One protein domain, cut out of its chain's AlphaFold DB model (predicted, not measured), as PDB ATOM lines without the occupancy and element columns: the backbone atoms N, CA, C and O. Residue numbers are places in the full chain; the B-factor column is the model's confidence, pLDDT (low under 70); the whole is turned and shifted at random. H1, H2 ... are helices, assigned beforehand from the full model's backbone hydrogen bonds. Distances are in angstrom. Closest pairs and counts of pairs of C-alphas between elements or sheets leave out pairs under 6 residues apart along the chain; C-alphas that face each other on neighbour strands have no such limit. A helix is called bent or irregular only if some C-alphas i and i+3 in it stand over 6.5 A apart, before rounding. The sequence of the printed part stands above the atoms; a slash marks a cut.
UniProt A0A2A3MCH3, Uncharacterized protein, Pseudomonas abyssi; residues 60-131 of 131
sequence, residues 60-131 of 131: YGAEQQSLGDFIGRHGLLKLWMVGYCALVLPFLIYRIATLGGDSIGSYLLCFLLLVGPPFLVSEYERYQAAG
ATOM      1  N   TYR A  60     146.703 163.405 148.984       85.62
ATOM      2  CA  TYR A  60     146.126 162.547 150.028       85.62
ATOM      3  C   TYR A  60     144.662 162.196 149.721       85.62
ATOM      4  O   TYR A  60     143.951 162.956 149.062       85.62
ATOM      5  N   GLY A  61     144.218 161.041 150.214       86.62
ATOM      6  CA  GLY A  61     142.863 160.525 150.033       86.62
ATOM      7  C   GLY A  61     142.572 160.070 148.604       86.62
ATOM      8  O   GLY A  61     143.443 160.099 147.722       86.62
ATOM      9  N   ALA A  62     141.331 159.637 148.381       85.62
ATOM     10  CA  ALA A  62     140.849 159.200 147.067       85.62
ATOM     11  C   ALA A  62     140.873 160.333 146.022       85.62
ATOM     12  O   ALA A  62     141.142 160.101 144.846       85.62
ATOM     13  N   GLU A  63     140.649 161.570 146.471       85.81
ATOM     14  CA  GLU A  63     140.573 162.768 145.628       85.81
ATOM     15  C   GLU A  63     141.925 163.475 145.411       85.81
ATOM     16  O   GLU A  63     141.952 164.552 144.821       85.81
ATOM     17  N   GLN A  64     143.050 162.908 145.869       86.06
ATOM     18  CA  GLN A  64     144.391 163.470 145.618       86.06
ATOM     19  C   GLN A  64     144.583 164.914 146.133       86.06
ATOM     20  O   GLN A  64     145.243 165.745 145.509       86.06
ATOM     21  N   GLN A  65     144.026 165.218 147.302       89.75
ATOM     22  CA  GLN A  65     144.005 166.564 147.878       89.75
ATOM     23  C   GLN A  65     145.346 166.982 148.491       89.75
ATOM     24  O   GLN A  65     146.213 166.155 148.787       89.75
ATOM     25  N   SER A  66     145.501 168.283 148.750       89.62
ATOM     26  CA  SER A  66     146.585 168.768 149.604       89.62
ATOM     27  C   SER A  66     146.427 168.228 151.034       89.62
ATOM     28  O   SER A  66     145.317 167.935 151.481       89.62
ATOM     29  N   LEU A  67     147.532 168.113 151.779       87.44
ATOM     30  CA  LEU A  67     147.500 167.631 153.166       87.44
ATOM     31  C   LEU A  67     146.573 168.486 154.049       87.44
ATOM     32  O   LEU A  67     145.832 167.946 154.867       87.44
ATOM     33  N   GLY A  68     146.598 169.810 153.869       87.75
ATOM     34  CA  GLY A  68     145.775 170.738 154.646       87.75
ATOM     35  C   GLY A  68     144.280 170.539 154.403       87.75
ATOM     36  O   GLY A  68     143.518 170.430 155.365       87.75
ATOM     37  N   ASP A  69     143.878 170.410 153.137       91.88
ATOM     38  CA  ASP A  69     142.477 170.170 152.771       91.88
ATOM     39  C   ASP A  69     142.006 168.803 153.273       91.88
ATOM     40  O   ASP A  69     140.924 168.686 153.854       91.88
ATOM     41  N   PHE A  70     142.862 167.787 153.136       92.56
ATOM     42  CA  PHE A  70     142.585 166.430 153.591       92.56
ATOM     43  C   PHE A  70     142.341 166.370 155.105       92.56
ATOM     44  O   PHE A  70     141.334 165.819 155.554       92.56
ATOM     45  N   ILE A  71     143.217 166.992 155.903       91.75
ATOM     46  CA  ILE A  71     143.033 167.105 157.358       91.75
ATOM     47  C   ILE A  71     141.778 167.925 157.676       91.75
ATOM     48  O   ILE A  71     141.038 167.586 158.597       91.75
ATOM     49  N   GLY A  72     141.518 168.990 156.912       91.00
ATOM     50  CA  GLY A  72     140.348 169.848 157.078       91.00
ATOM     51  C   GLY A  72     139.023 169.097 156.945       91.00
ATOM     52  O   GLY A  72     138.110 169.347 157.732       91.00
ATOM     53  N   ARG A  73     138.936 168.141 156.011       93.19
ATOM     54  CA  ARG A  73     137.754 167.283 155.825       93.19
ATOM     55  C   ARG A  73     137.589 166.227 156.922       93.19
ATOM     56  O   ARG A  73     136.471 165.804 157.201       93.19
ATOM     57  N   HIS A  74     138.676 165.839 157.587       92.69
ATOM     58  CA  HIS A  74     138.685 164.777 158.591       92.69
ATOM     59  C   HIS A  74     138.752 165.328 160.016       92.69
ATOM     60  O   HIS A  74     139.824 165.445 160.609       92.69
ATOM     61  N   GLY A  75     137.589 165.601 160.617       91.38
ATOM     62  CA  GLY A  75     137.496 166.186 161.963       91.38
ATOM     63  C   GLY A  75     138.261 165.414 163.049       91.38
ATOM     64  O   GLY A  75     138.967 166.025 163.851       91.38
ATOM     65  N   LEU A  76     138.194 164.077 163.044       92.88
ATOM     66  CA  LEU A  76     138.936 163.234 163.994       92.88
ATOM     67  C   LEU A  76     140.452 163.293 163.773       92.88
ATOM     68  O   LEU A  76     141.208 163.366 164.739       92.88
ATOM     69  N   LEU A  77     140.901 163.304 162.515       92.44
ATOM     70  CA  LEU A  77     142.321 163.421 162.183       92.44
ATOM     71  C   LEU A  77     142.864 164.790 162.602       92.44
ATOM     72  O   LEU A  77     143.931 164.882 163.206       92.44
ATOM     73  N   LYS A  78     142.099 165.853 162.343       93.44
ATOM     74  CA  LYS A  78     142.417 167.207 162.794       93.44
ATOM     75  C   LYS A  78     142.520 167.277 164.316       93.44
ATOM     76  O   LYS A  78     143.484 167.839 164.828       93.44
ATOM     77  N   LEU A  79     141.565 166.682 165.034       94.38
ATOM     78  CA  LEU A  79     141.587 166.627 166.495       94.38
ATOM     79  C   LEU A  79     142.819 165.875 167.009       94.38
ATOM     80  O   LEU A  79     143.486 166.365 167.918       94.38
ATOM     81  N   TRP A  80     143.154 164.735 166.396       94.00
ATOM     82  CA  TRP A  80     144.371 163.994 166.715       94.00
ATOM     83  C   TRP A  80     145.617 164.855 166.520       94.00
ATOM     84  O   TRP A  80     146.427 164.948 167.432       94.00
ATOM     85  N   MET A  81     145.766 165.518 165.370       92.38
ATOM     86  CA  MET A  81     146.948 166.338 165.088       92.38
ATOM     87  C   MET A  81     147.082 167.511 166.057       92.38
ATOM     88  O   MET A  81     148.174 167.763 166.560       92.38
ATOM     89  N   VAL A  82     145.980 168.201 166.362       93.75
ATOM     90  CA  VAL A  82     145.982 169.291 167.346       93.75
ATOM     91  C   VAL A  82     146.334 168.760 168.735       93.75
ATOM     92  O   VAL A  82     147.228 169.303 169.377       93.75
ATOM     93  N   GLY A  83     145.688 167.682 169.187       93.19
ATOM     94  CA  GLY A  83     145.955 167.080 170.495       93.19
ATOM     95  C   GLY A  83     147.378 166.533 170.612       93.19
ATOM     96  O   GLY A  83     148.045 166.741 171.625       93.19
ATOM     97  N   TYR A  84     147.882 165.903 169.555       93.31
ATOM     98  CA  TYR A  84     149.252 165.421 169.477       93.31
ATOM     99  C   TYR A  84     150.247 166.578 169.595       93.31
ATOM    100  O   TYR A  84     151.115 166.544 170.464       93.31
ATOM    101  N   CYS A  85     150.090 167.630 168.790       93.12
ATOM    102  CA  CYS A  85     150.982 168.787 168.820       93.12
ATOM    103  C   CYS A  85     150.899 169.578 170.135       93.12
ATOM    104  O   CYS A  85     151.916 170.094 170.590       93.12
ATOM    105  N   ALA A  86     149.716 169.679 170.747       93.94
ATOM    106  CA  ALA A  86     149.508 170.475 171.955       93.94
ATOM    107  C   ALA A  86     149.879 169.741 173.253       93.94
ATOM    108  O   ALA A  86     150.287 170.389 174.213       93.94
ATOM    109  N   LEU A  87     149.722 168.412 173.308       92.56
ATOM    110  CA  LEU A  87     149.856 167.641 174.551       92.56
ATOM    111  C   LEU A  87     150.956 166.579 174.473       92.56
ATOM    112  O   LEU A  87     151.837 166.527 175.328       92.56
ATOM    113  N   VAL A  88     150.922 165.733 173.443       89.88
ATOM    114  CA  VAL A  88     151.808 164.561 173.352       89.88
ATOM    115  C   VAL A  88     153.228 164.970 172.966       89.88
ATOM    116  O   VAL A  88     154.193 164.525 173.585       89.88
ATOM    117  N   LEU A  89     153.368 165.841 171.969       91.19
ATOM    118  CA  LEU A  89     154.659 166.273 171.451       91.19
ATOM    119  C   LEU A  89     155.491 167.033 172.503       91.19
ATOM    120  O   LEU A  89     156.652 166.663 172.677       91.19
ATOM    121  N   PRO A  90     154.954 168.007 173.269       91.50
ATOM    122  CA  PRO A  90     155.714 168.666 174.333       91.50
ATOM    123  C   PRO A  90     156.205 167.692 175.410       91.50
ATOM    124  O   PRO A  90     157.349 167.787 175.852       91.50
ATOM    125  N   PHE A  91     155.375 166.714 175.788       88.94
ATOM    126  CA  PHE A  91     155.766 165.667 176.732       88.94
ATOM    127  C   PHE A  91     156.919 164.808 176.191       88.94
ATOM    128  O   PHE A  91     157.893 164.549 176.902       88.94
ATOM    129  N   LEU A  92     156.848 164.398 174.919       87.81
ATOM    130  CA  LEU A  92     157.914 163.629 174.274       87.81
ATOM    131  C   LEU A  92     159.210 164.440 174.161       87.81
ATOM    132  O   LEU A  92     160.272 163.906 174.469       87.81
ATOM    133  N   ILE A  93     159.132 165.725 173.803       87.94
ATOM    134  CA  ILE A  93     160.292 166.629 173.749       87.94
ATOM    135  C   ILE A  93     160.939 166.763 175.130       87.94
ATOM    136  O   ILE A  93     162.155 166.615 175.250       87.94
ATOM    137  N   TYR A  94     160.147 166.983 176.184       88.19
ATOM    138  CA  TYR A  94     160.653 167.051 177.557       88.19
ATOM    139  C   TYR A  94     161.379 165.760 177.960       88.19
ATOM    140  O   TYR A  94     162.487 165.790 178.503       88.19
ATOM    141  N   ARG A  95     160.787 164.605 177.643       84.75
ATOM    142  CA  ARG A  95     161.384 163.296 177.919       84.75
ATOM    143  C   ARG A  95     162.708 163.100 177.168       84.75
ATOM    144  O   ARG A  95     163.666 162.594 177.741       84.75
ATOM    145  N   ILE A  96     162.767 163.508 175.901       85.38
ATOM    146  CA  ILE A  96     163.983 163.446 175.078       85.38
ATOM    147  C   ILE A  96     165.087 164.321 175.681       85.38
ATOM    148  O   ILE A  96     166.215 163.859 175.839       85.38
ATOM    149  N   ALA A  97     164.753 165.555 176.063       84.75
ATOM    150  CA  ALA A  97     165.708 166.513 176.611       84.75
ATOM    151  C   ALA A  97     166.288 166.076 177.968       84.75
ATOM    152  O   ALA A  97     167.449 166.346 178.259       84.75
ATOM    153  N   THR A  98     165.496 165.388 178.794       85.38
ATOM    154  CA  THR A  98     165.901 164.967 180.148       85.38
ATOM    155  C   THR A  98     166.690 163.657 180.189       85.38
ATOM    156  O   THR A  98     167.480 163.460 181.108       85.38
ATOM    157  N   LEU A  99     166.518 162.762 179.209       75.38
ATOM    158  CA  LEU A  99     167.165 161.442 179.204       75.38
ATOM    159  C   LEU A  99     168.617 161.442 178.695       75.38
ATOM    160  O   LEU A  99     169.277 160.413 178.810       75.38
ATOM    161  N   GLY A 100     169.123 162.552 178.145       59.91
ATOM    162  CA  GLY A 100     170.553 162.772 177.852       59.91
ATOM    163  C   GLY A 100     171.235 161.799 176.872       59.91
ATOM    164  O   GLY A 100     172.432 161.928 176.631       59.91
ATOM    165  N   GLY A 101     170.508 160.829 176.313       59.84
ATOM    166  CA  GLY A 101     171.026 159.799 175.413       59.84
ATOM    167  C   GLY A 101     170.664 160.027 173.947       59.84
ATOM    168  O   GLY A 101     169.754 160.796 173.620       59.84
ATOM    169  N   ASP A 102     171.364 159.310 173.063       61.09
ATOM    170  CA  ASP A 102     171.097 159.282 171.624       61.09
ATOM    171  C   ASP A 102     169.649 158.826 171.365       61.09
ATOM    172  O   ASP A 102     169.272 157.666 171.545       61.09
ATOM    173  N   SER A 103     168.796 159.795 171.044       69.06
ATOM    174  CA  SER A 103     167.335 159.691 171.124       69.06
ATOM    175  C   SER A 103     166.682 159.613 169.749       69.06
ATOM    176  O   SER A 103     165.482 159.857 169.618       69.06
ATOM    177  N   ILE A 104     167.442 159.202 168.727       72.25
ATOM    178  CA  ILE A 104     166.975 158.994 167.344       72.25
ATOM    179  C   ILE A 104     165.642 158.235 167.300       72.25
ATOM    180  O   ILE A 104     164.728 158.649 166.593       72.25
ATOM    181  N   GLY A 105     165.484 157.175 168.101       72.81
ATOM    182  CA  GLY A 105     164.231 156.415 168.165       72.81
ATOM    183  C   GLY A 105     163.034 157.231 168.672       72.81
ATOM    184  O   GLY A 105     161.920 157.063 168.184       72.81
ATOM    185  N   SER A 106     163.258 158.160 169.602       78.56
ATOM    186  CA  SER A 106     162.212 159.048 170.121       78.56
ATOM    187  C   SER A 106     161.848 160.145 169.118       78.56
ATOM    188  O   SER A 106     160.669 160.448 168.956       78.56
ATOM    189  N   TYR A 107     162.829 160.691 168.388       81.06
ATOM    190  CA  TYR A 107     162.566 161.612 167.275       81.06
ATOM    191  C   TYR A 107     161.792 160.928 166.145       81.06
ATOM    192  O   TYR A 107     160.815 161.481 165.638       81.06
ATOM    193  N   LEU A 108     162.178 159.699 165.796       81.69
ATOM    194  CA  LEU A 108     161.478 158.891 164.802       81.69
ATOM    195  C   LEU A 108     160.040 158.599 165.239       81.69
ATOM    196  O   LEU A 108     159.117 158.758 164.446       81.69
ATOM    197  N   LEU A 109     159.834 158.231 166.506       83.19
ATOM    198  CA  LEU A 109     158.498 158.036 167.063       83.19
ATOM    199  C   LEU A 109     157.658 159.314 166.954       83.19
ATOM    200  O   LEU A 109     156.504 159.245 166.532       83.19
ATOM    201  N   CYS A 110     158.238 160.476 167.271       87.94
ATOM    202  CA  CYS A 110     157.532 161.749 167.152       87.94
ATOM    203  C   CYS A 110     157.099 162.030 165.706       87.94
ATOM    204  O   CYS A 110     155.986 162.496 165.457       87.94
ATOM    205  N   PHE A 111     157.973 161.737 164.745       86.00
ATOM    206  CA  PHE A 111     157.675 161.896 163.328       86.00
ATOM    207  C   PHE A 111     156.571 160.933 162.863       86.00
ATOM    208  O   PHE A 111     155.616 161.352 162.210       86.00
ATOM    209  N   LEU A 112     156.656 159.656 163.249       86.69
ATOM    210  CA  LEU A 112     155.675 158.632 162.878       86.69
ATOM    211  C   LEU A 112     154.285 158.915 163.459       86.69
ATOM    212  O   LEU A 112     153.295 158.747 162.755       86.69
ATOM    213  N   LEU A 113     154.191 159.385 164.706       88.50
ATOM    214  CA  LEU A 113     152.907 159.740 165.327       88.50
ATOM    215  C   LEU A 113     152.266 160.989 164.707       88.50
ATOM    216  O   LEU A 113     151.040 161.129 164.739       88.50
ATOM    217  N   LEU A 114     153.081 161.872 164.123       89.31
ATOM    218  CA  LEU A 114     152.616 163.071 163.431       89.31
ATOM    219  C   LEU A 114     152.140 162.768 162.001       89.31
ATOM    220  O   LEU A 114     151.065 163.206 161.602       89.31
ATOM    221  N   VAL A 115     152.944 162.033 161.227       87.94
ATOM    222  CA  VAL A 115     152.733 161.827 159.779       87.94
ATOM    223  C   VAL A 115     151.981 160.530 159.469       87.94
ATOM    224  O   VAL A 115     151.275 160.445 158.463       87.94
ATOM    225  N   GLY A 116     152.093 159.524 160.336       86.94
ATOM    226  CA  GLY A 116     151.484 158.208 160.152       86.94
ATOM    227  C   GLY A 116     149.960 158.248 160.032       86.94
ATOM    228  O   GLY A 116     149.437 157.708 159.061       86.94
ATOM    229  N   PRO A 117     149.220 158.902 160.948       89.94
ATOM    230  CA  PRO A 117     147.759 158.903 160.898       89.94
ATOM    231  C   PRO A 117     147.181 159.523 159.613       89.94
ATOM    232  O   PRO A 117     146.353 158.861 158.987       89.94
ATOM    233  N   PRO A 118     147.631 160.707 159.134       89.38
ATOM    234  CA  PRO A 118     147.185 161.228 157.841       89.38
ATOM    235  C   PRO A 118     147.465 160.278 156.674       89.38
ATOM    236  O   PRO A 118     146.621 160.109 155.796       89.38
ATOM    237  N   PHE A 119     148.635 159.634 156.675       88.50
ATOM    238  CA  PHE A 119     149.020 158.685 155.635       88.50
ATOM    239  C   PHE A 119     148.133 157.432 155.639       88.50
ATOM    240  O   PHE A 119     147.623 157.042 154.593       88.50
ATOM    241  N   LEU A 120     147.888 156.837 156.810       88.50
ATOM    242  CA  LEU A 120     147.063 155.633 156.949       88.50
ATOM    243  C   LEU A 120     145.609 155.873 156.538       88.50
ATOM    244  O   LEU A 120     145.049 155.066 155.798       88.50
ATOM    245  N   VAL A 121     145.007 156.981 156.983       91.75
ATOM    246  CA  VAL A 121     143.627 157.328 156.603       91.75
ATOM    247  C   VAL A 121     143.540 157.568 155.095       91.75
ATOM    248  O   VAL A 121     142.644 157.046 154.440       91.75
ATOM    249  N   SER A 122     144.517 158.279 154.522       89.62
ATOM    250  CA  SER A 122     144.600 158.515 153.078       89.62
ATOM    251  C   SER A 122     144.684 157.213 152.279       89.62
ATOM    252  O   SER A 122     143.957 157.032 151.306       89.62
ATOM    253  N   GLU A 123     145.565 156.296 152.675       88.12
ATOM    254  CA  GLU A 123     145.728 155.007 151.999       88.12
ATOM    255  C   GLU A 123     144.476 154.133 152.113       88.12
ATOM    256  O   GLU A 123     144.086 153.479 151.145       88.12
ATOM    257  N   TYR A 124     143.795 154.177 153.258       89.31
ATOM    258  CA  TYR A 124     142.526 153.485 153.448       89.31
ATOM    259  C   TYR A 124     141.424 154.011 152.518       89.31
ATOM    260  O   TYR A 124     140.758 153.217 151.852       89.31
ATOM    261  N   GLU A 125     141.257 155.332 152.408       90.94
ATOM    262  CA  GLU A 125     140.284 155.918 151.475       90.94
ATOM    263  C   GLU A 125     140.577 155.547 150.023       90.94
ATOM    264  O   GLU A 125     139.673 155.209 149.260       90.94
ATOM    265  N   ARG A 126     141.854 155.575 149.633       88.56
ATOM    266  CA  ARG A 126     142.272 155.187 148.284       88.56
ATOM    267  C   ARG A 126     141.979 153.717 148.004       88.56
ATOM    268  O   ARG A 126     141.551 153.385 146.902       88.56
ATOM    269  N   TYR A 127     142.177 152.849 148.995       88.50
ATOM    270  CA  TYR A 127     141.833 151.434 148.895       88.50
ATOM    271  C   TYR A 127     140.325 151.217 148.713       88.50
ATOM    272  O   TYR A 127     139.927 150.395 147.886       88.50
ATOM    273  N   GLN A 128     139.492 151.961 149.449       88.81
ATOM    274  CA  GLN A 128     138.035 151.904 149.291       88.81
ATOM    275  C   GLN A 128     137.590 152.409 147.914       88.81
ATOM    276  O   GLN A 128     136.801 151.754 147.243       88.81
ATOM    277  N   ALA A 129     138.139 153.535 147.455       87.38
ATOM    278  CA  ALA A 129     137.816 154.097 146.144       87.38
ATOM    279  C   ALA A 129     138.264 153.204 144.971       87.38
ATOM    280  O   ALA A 129     137.727 153.310 143.871       87.38
ATOM    281  N   ALA A 130     139.235 152.313 145.196       84.75
ATOM    282  CA  ALA A 130     139.740 151.374 144.199       84.75
ATOM    283  C   ALA A 130     138.833 150.143 143.950       84.75
ATOM    284  O   ALA A 130     139.172 149.328 143.080       84.75
ATOM    285  N   GLY A 131     137.701 150.000 144.661       69.19
ATOM    286  CA  GLY A 131     136.602 149.089 144.289       69.19
ATOM    287  C   GLY A 131     136.075 148.159 145.372       69.19
ATOM    288  O   GLY A 131     136.869 147.373 145.929       69.19
TER     289      GLY A 131
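AT A GLANCE: This is residues 60 to 131 of the 131 residues of an uncharacterized protein of Pseudomonas abyssi (UniProt A0A2A3MCH3). The domain is a long, thin helical hairpin, with two bent helices, H2 and H3, running opposite ways along its length and the turn between them at one end. The short helix H1 sits at the other end, where H2 begins and H3 ends, set at a corner to the first arm of H2. The printed part has 72 residues with three named helices, in the order H1, H2, H3, and no named strand; the class is all helix. The whole is a loose rod with a radius of gyration of the C-alphas of 14.9 A, spanning 49 by 20 by 15 A.

IN THESE COORDINATES: The printed part begins with C-alpha 60 at (146.126, 162.547, 150.028), and residues 60 to 66 hold no named element. H1 is residues 67 to 73, with C-alpha 67 at (147.500, 167.631, 153.166). H2, residues 75 to 99, was assigned as one helix by its hydrogen bonds but is bent, with C-alphas 86 and 89 6.7 A apart. Its arms are H2a, residues 75 to 86, 16.2 A long, and H2b, residues 89 to 99, 15.5 A long. H3, residues 104 to 129, was likewise assigned as one helix but is bent, with C-alphas 114 and 117 6.9 A apart. Its arms are H3a, residues 104 to 114, 15.4 A long, and H3b, residues 117 to 129, 18.4 A long, ending with C-alpha 129 at (137.816, 154.097, 146.144).

HOW THE PARTS SIT: H1 and H2a touch only at the corner, and only just, with 3 pairs of C-alphas within 8 A; the closest are those of Ile 71 and Lys 78, 5.5 A apart. They run opposite ways at a steep tilt of 56 degrees. H1 and H3b are close but not clearly touching, the closest C-alphas being those of Ile 71 and Pro 118 at 7.2 A. H2a and H2b stand at a shallow tilt of 33 degrees, only just short of steep. H2b and H3a form a helical hairpin; they touch, with the closest C-alphas, of Ile 96 and Ser 106, 6.9 A apart, and run opposite ways at a shallow tilt of 5 degrees. H2a, with residues 81 to 84 alone, only just touches H3a, with 3 pairs of C-alphas within 8 A; the closest are those of Met 81 and Leu 114, 6.7 A apart. H3a and H3b stand at a steep tilt of 48 degrees. H2a and H3b are close but not clearly touching, with the C-alphas of Leu 77 and Pro 118 closest at 6.9 A. H2b and H3b are apart. In H1, H2a, H2b, H3a and H3b every O i to N i+4 pair is within hydrogen-bond range.

THE WHOLE: The two C-alphas farthest apart are those of Gly 100 and Gly 131, at 49.7 A. The printed part has no cut, and the links H1 to H2 and H2 to H3 are tight. Residues 97 to 102, of which 97 to 99 belong to H2, stand free. The mean pLDDT of the printed part is 86.6; it is under 70 at residues 100 to 103 and at residue 131, the chain's last residue.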